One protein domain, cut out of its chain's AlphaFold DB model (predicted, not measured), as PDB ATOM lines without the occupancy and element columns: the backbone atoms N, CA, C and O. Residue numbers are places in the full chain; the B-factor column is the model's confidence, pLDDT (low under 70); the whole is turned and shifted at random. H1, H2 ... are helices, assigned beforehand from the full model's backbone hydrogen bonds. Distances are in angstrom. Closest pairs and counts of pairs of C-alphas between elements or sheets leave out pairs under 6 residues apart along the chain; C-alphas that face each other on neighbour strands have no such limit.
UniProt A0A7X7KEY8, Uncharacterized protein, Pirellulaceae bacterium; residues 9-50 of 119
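Overview. This is residues 9 to 50 of the 119 residues of an uncharacterized protein of Pirellulaceae bacterium (UniProt A0A7X7KEY8). Two helices make an open, flat V: the shorter H1 leads to the corner at residues 21 and 22, and the much longer H2 runs away from it. The arms near each other only by the corner, and residues 9 to 17 and 30 to 50 stand free. The printed part has 42 residues, with H1 then H2 and no named strand, and its class is all helix. It is extended, with a radius of gyration of the C-alphas of 14.2 A and spans of 42 by 25 by 5 A.

Along the chain. Find C-alpha 9 at (51.466, -45.314, -29.189); from there H1, residues 9 to 20, runs 17.3 A. Next find C-alpha 23 at (39.738, -25.329, -37.277), where H2, residues 23 to 49, begins; it runs 38.6 A to C-alpha 49 at (45.675, -53.310, -63.252).

Arrangement. Look at Ile 18 and Leu 26: their C-alphas, the closest of H1 and H2, are 7.4 A apart, and the helices are close but not clearly touching. They run opposite ways at a steep tilt of 40 degrees. In H1 and H2 every O i to N i+4 pair is within hydrogen-bond range.

Size, cuts and confidence. The C-alphas farthest apart, of Gln 20 and Ala 50, are 42.4 A apart. The printed part has no cut, and the link from H1 to H2 is tight. In the B-factor column, residues 42 to 50 are under 70.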
ATOM      1  N   PHE A   9      50.725 -46.544 -29.457       74.75
ATOM      2  CA  PHE A   9      51.466 -45.314 -29.189       74.75
ATOM      3  C   PHE A   9      51.188 -44.230 -30.239       74.75
ATOM      4  O   PHE A   9      50.956 -43.068 -29.901       74.75
ATOM      5  N   ILE A  10      51.121 -44.621 -31.516       77.12
ATOM      6  CA  ILE A  10      50.801 -43.708 -32.621       77.12
ATOM      7  C   ILE A  10      49.368 -43.188 -32.478       77.12
ATOM      8  O   ILE A  10      49.124 -42.001 -32.679       77.12
ATOM      9  N   ARG A  11      48.415 -44.046 -32.089       76.88
ATOM     10  CA  ARG A  11      47.016 -43.629 -31.888       76.88
ATOM     11  C   ARG A  11      46.885 -42.560 -30.807       76.88
ATOM     12  O   ARG A  11      46.198 -41.567 -31.031       76.88
ATOM     13  N   THR A  12      47.540 -42.758 -29.665       81.69
ATOM     14  CA  THR A  12      47.505 -41.801 -28.552       81.69
ATOM     15  C   THR A  12      48.131 -40.469 -28.956       81.69
ATOM     16  O   THR A  12      47.504 -39.428 -28.789       81.69
ATOM     17  N   ASN A  13      49.308 -40.500 -29.585       84.94
ATOM     18  CA  ASN A  13      50.014 -39.285 -29.987       84.94
ATOM     19  C   ASN A  13      49.233 -38.456 -31.026       84.94
ATOM     20  O   ASN A  13      49.120 -37.241 -30.895       84.94
ATOM     21  N   VAL A  14      48.625 -39.115 -32.019       86.25
ATOM     22  CA  VAL A  14      47.799 -38.440 -33.033       86.25
ATOM     23  C   VAL A  14      46.540 -37.833 -32.412       86.25
ATOM     24  O   VAL A  14      46.144 -36.733 -32.788       86.25
ATOM     25  N   ALA A  15      45.913 -38.517 -31.451       87.94
ATOM     26  CA  ALA A  15      44.729 -37.996 -30.773       87.94
ATOM     27  C   ALA A  15      45.039 -36.734 -29.955       87.94
ATOM     28  O   ALA A  15      44.243 -35.797 -29.960       87.94
ATOM     29  N   ASP A  16      46.190 -36.688 -29.283       90.38
ATOM     30  CA  ASP A  16      46.616 -35.506 -28.529       90.38
ATOM     31  C   ASP A  16      46.958 -34.331 -29.449       90.38
ATOM     32  O   ASP A  16      46.550 -33.207 -29.171       90.38
ATOM     33  N   LEU A  17      47.607 -34.597 -30.587       88.56
ATOM     34  CA  LEU A  17      47.889 -33.579 -31.600       88.56
ATOM     35  C   LEU A  17      46.599 -32.969 -32.169       88.56
ATOM     36  O   LEU A  17      46.468 -31.752 -32.238       88.56
ATOM     37  N   ILE A  18      45.611 -33.804 -32.507       92.00
ATOM     38  CA  ILE A  18      44.309 -33.362 -33.029       92.00
ATOM     39  C   ILE A  18      43.578 -32.446 -32.036       92.00
ATOM     40  O   ILE A  18      42.932 -31.491 -32.454       92.00
ATOM     41  N   ARG A  19      43.681 -32.707 -30.726       92.94
ATOM     42  CA  ARG A  19      43.040 -31.873 -29.689       92.94
ATOM     43  C   ARG A  19      43.651 -30.479 -29.565       92.94
ATOM     44  O   ARG A  19      42.994 -29.594 -29.027       92.94
ATOM     45  N   GLN A  20      44.897 -30.302 -29.999       93.69
ATOM     46  CA  GLN A  20      45.610 -29.026 -29.935       93.69
ATOM     47  C   GLN A  20      45.434 -28.180 -31.202       93.69
ATOM     48  O   GLN A  20      45.759 -26.996 -31.177       93.69
ATOM     49  N   MET A  21      44.923 -28.771 -32.286       93.62
ATOM     50  CA  MET A  21      44.747 -28.096 -33.569       93.62
ATOM     51  C   MET A  21      43.508 -27.197 -33.585       93.62
ATOM     52  O   MET A  21      42.457 -27.538 -33.038       93.62
ATOM     53  N   ASN A  22      43.619 -26.060 -34.269       92.06
ATOM     54  CA  ASN A  22      42.494 -25.175 -34.569       92.06
ATOM     55  C   ASN A  22      41.721 -25.628 -35.831       92.06
ATOM     56  O   ASN A  22      42.087 -26.596 -36.495       92.06
ATOM     57  N   GLU A  23      40.626 -24.940 -36.168       92.56
ATOM     58  CA  GLU A  23      39.738 -25.329 -37.277       92.56
ATOM     59  C   GLU A  23      40.433 -25.341 -38.651       92.56
ATOM     60  O   GLU A  23      40.222 -26.267 -39.442       92.56
ATOM     61  N   GLU A  24      41.293 -24.359 -38.932       92.62
ATOM     62  CA  GLU A  24      42.029 -24.280 -40.199       92.62
ATOM     63  C   GLU A  24      43.033 -25.429 -40.329       92.62
ATOM     64  O   GLU A  24      43.116 -26.090 -41.370       92.62
ATOM     65  N   GLU A  25      43.746 -25.721 -39.244       89.69
ATOM     66  CA  GLU A  25      44.684 -26.839 -39.145       89.69
ATOM     67  C   GLU A  25      43.973 -28.188 -39.301       89.69
ATOM     68  O   GLU A  25      44.479 -29.085 -39.983       89.69
ATOM     69  N   LEU A  26      42.766 -28.325 -38.745       92.44
ATOM     70  CA  LEU A  26      41.942 -29.522 -38.891       92.44
ATOM     71  C   LEU A  26      41.443 -29.704 -40.330       92.44
ATOM     72  O   LEU A  26      41.462 -30.817 -40.864       92.44
ATOM     73  N   CYS A  27      41.043 -28.613 -40.987       91.06
ATOM     74  CA  CYS A  27      40.660 -28.623 -42.398       91.06
ATOM     75  C   CYS A  27      41.840 -29.014 -43.297       91.06
ATOM     76  O   CYS A  27      41.683 -29.811 -44.231       91.06
ATOM     77  N   PHE A  28      43.032 -28.500 -42.999       89.31
ATOM     78  CA  PHE A  28      44.256 -28.861 -43.704       89.31
ATOM     79  C   PHE A  28      44.615 -30.341 -43.504       89.31
ATOM     80  O   PHE A  28      44.872 -31.051 -44.482       89.31
ATOM     81  N   LEU A  29      44.542 -30.841 -42.265       91.81
ATOM     82  CA  LEU A  29      44.741 -32.257 -41.950       91.81
ATOM     83  C   LEU A  29      43.751 -33.144 -42.713       91.81
ATOM     84  O   LEU A  29      44.155 -34.130 -43.330       91.81
ATOM     85  N   HIS A  30      42.466 -32.785 -42.723       91.06
ATOM     86  CA  HIS A  30      41.440 -33.523 -43.454       91.06
ATOM     87  C   HIS A  30      41.768 -33.613 -44.950       91.06
ATOM     88  O   HIS A  30      41.729 -34.704 -45.526       91.06
ATOM     89  N   ARG A  31      42.166 -32.496 -45.571       92.38
ATOM     90  CA  ARG A  31      42.573 -32.472 -46.982       92.38
ATOM     91  C   ARG A  31      43.754 -33.405 -47.250       92.38
ATOM     92  O   ARG A  31      43.690 -34.191 -48.195       92.38
ATOM     93  N   LEU A  32      44.790 -33.368 -46.410       90.06
ATOM     94  CA  LEU A  32      45.958 -34.247 -46.536       90.06
ATOM     95  C   LEU A  32      45.601 -35.728 -46.368       90.06
ATOM     96  O   LEU A  32      46.090 -36.571 -47.121       90.06
ATOM     97  N   VAL A  33      44.729 -36.065 -45.413       91.06
ATOM     98  CA  VAL A  33      44.253 -37.442 -45.210       91.06
ATOM     99  C   VAL A  33      43.509 -37.936 -46.449       91.06
ATOM    100  O   VAL A  33      43.795 -39.029 -46.944       91.06
ATOM    101  N   VAL A  34      42.593 -37.128 -46.989       89.38
ATOM    102  CA  VAL A  34      41.845 -37.460 -48.210       89.38
ATOM    103  C   VAL A  34      42.788 -37.638 -49.398       89.38
ATOM    104  O   VAL A  34      42.666 -38.615 -50.136       89.38
ATOM    105  N   GLU A  35      43.760 -36.746 -49.575       86.19
ATOM    106  CA  GLU A  35      44.762 -36.843 -50.637       86.19
ATOM    107  C   GLU A  35      45.605 -38.118 -50.506       86.19
ATOM    108  O   GLU A  35      45.735 -38.883 -51.467       86.19
ATOM    109  N   ARG A  36      46.095 -38.426 -49.301       91.38
ATOM    110  CA  ARG A  36      46.860 -39.648 -49.035       91.38
ATOM    111  C   ARG A  36      46.045 -40.901 -49.325       91.38
ATOM    112  O   ARG A  36      46.552 -41.827 -49.960       91.38
ATOM    113  N   LEU A  37      44.788 -40.939 -48.885       83.94
ATOM    114  CA  LEU A  37      43.886 -42.044 -49.187       83.94
ATOM    115  C   LEU A  37      43.654 -42.156 -50.691       83.94
ATOM    116  O   LEU A  37      43.720 -43.263 -51.217       83.94
ATOM    117  N   ASN A  38      43.435 -41.050 -51.400       74.81
ATOM    118  CA  ASN A  38      43.270 -41.056 -52.851       74.81
ATOM    119  C   ASN A  38      44.502 -41.617 -53.563       74.81
ATOM    120  O   ASN A  38      44.347 -42.454 -54.447       74.81
ATOM    121  N   LEU A  39      45.711 -41.240 -53.146       75.81
ATOM    122  CA  LEU A  39      46.955 -41.787 -53.691       75.81
ATOM    123  C   LEU A  39      47.094 -43.290 -53.414       75.81
ATOM    124  O   LEU A  39      47.464 -44.046 -54.309       75.81
ATOM    125  N   ILE A  40      46.746 -43.756 -52.210       74.94
ATOM    126  CA  ILE A  40      46.742 -45.192 -51.880       74.94
ATOM    127  C   ILE A  40      45.713 -45.942 -52.732       74.94
ATOM    128  O   ILE A  40      46.004 -47.030 -53.228       74.94
ATOM    129  N   HIS A  41      44.520 -45.380 -52.928       72.00
ATOM    130  CA  HIS A  41      43.506 -45.963 -53.805       72.00
ATOM    131  C   HIS A  41      43.983 -46.007 -55.256       72.00
ATOM    132  O   HIS A  41      43.831 -47.041 -55.898       72.00
ATOM    133  N   GLN A  42      44.602 -44.935 -55.756       66.50
ATOM    134  CA  GLN A  42      45.182 -44.890 -57.099       66.50
ATOM    135  C   GLN A  42      46.285 -45.938 -57.261       66.50
ATOM    136  O   GLN A  42      46.225 -46.728 -58.194       66.50
ATOM    137  N   ALA A  43      47.227 -46.024 -56.318       62.66
ATOM    138  CA  ALA A  43      48.288 -47.026 -56.333       62.66
ATOM    139  C   ALA A  43      47.734 -48.460 -56.259       62.66
ATOM    140  O   ALA A  43      48.188 -49.336 -56.991       62.66
ATOM    141  N   ARG A  44      46.703 -48.711 -55.439       59.28
ATOM    142  CA  ARG A  44      46.000 -50.008 -55.399       59.28
ATOM    143  C   ARG A  44      45.278 -50.318 -56.708       59.28
ATOM    144  O   ARG A  44      45.291 -51.468 -57.135       59.28
ATOM    145  N   SER A  45      44.687 -49.319 -57.366       50.31
ATOM    146  CA  SER A  45      44.122 -49.479 -58.709       50.31
ATOM    147  C   SER A  45      45.209 -49.829 -59.728       50.31
ATOM    148  O   SER A  45      44.994 -50.744 -60.514       50.31
ATOM    149  N   THR A  46      46.385 -49.194 -59.673       49.34
ATOM    150  CA  THR A  46      47.536 -49.521 -60.535       49.34
ATOM    151  C   THR A  46      48.035 -50.952 -60.308       49.34
ATOM    152  O   THR A  46      48.327 -51.659 -61.268       49.34
ATOM    153  N   VAL A  47      48.064 -51.428 -59.060       50.22
ATOM    154  CA  VAL A  47      48.482 -52.804 -58.726       50.22
ATOM    155  C   VAL A  47      47.423 -53.850 -59.108       50.22
ATOM    156  O   VAL A  47      47.780 -54.947 -59.521       50.22
ATOM    157  N   MET A  48      46.124 -53.529 -59.062       50.16
ATOM    158  CA  MET A  48      45.087 -54.430 -59.595       50.16
ATOM    159  C   MET A  48      45.034 -54.457 -61.132       50.16
ATOM    160  O   MET A  48      44.667 -55.484 -61.698       50.16
ATOM    161  N   LEU A  49      45.453 -53.374 -61.800       47.38
ATOM    162  CA  LEU A  49      45.675 -53.310 -63.252       47.38
ATOM    163  C   LEU A  49      46.896 -54.128 -63.706       47.38
ATOM    164  O   LEU A  49      46.899 -54.637 -64.821       47.38
ATOM    165  N   ALA A  50      47.905 -54.316 -62.849       50.56
ATOM    166  CA  ALA A  50      49.079 -55.133 -63.172       50.56
ATOM    167  C   ALA A  50      48.769 -56.640 -63.271       50.56
ATOM    168  O   ALA A  50      49.546 -57.401 -63.847       50.56
TER     169      ALA A  50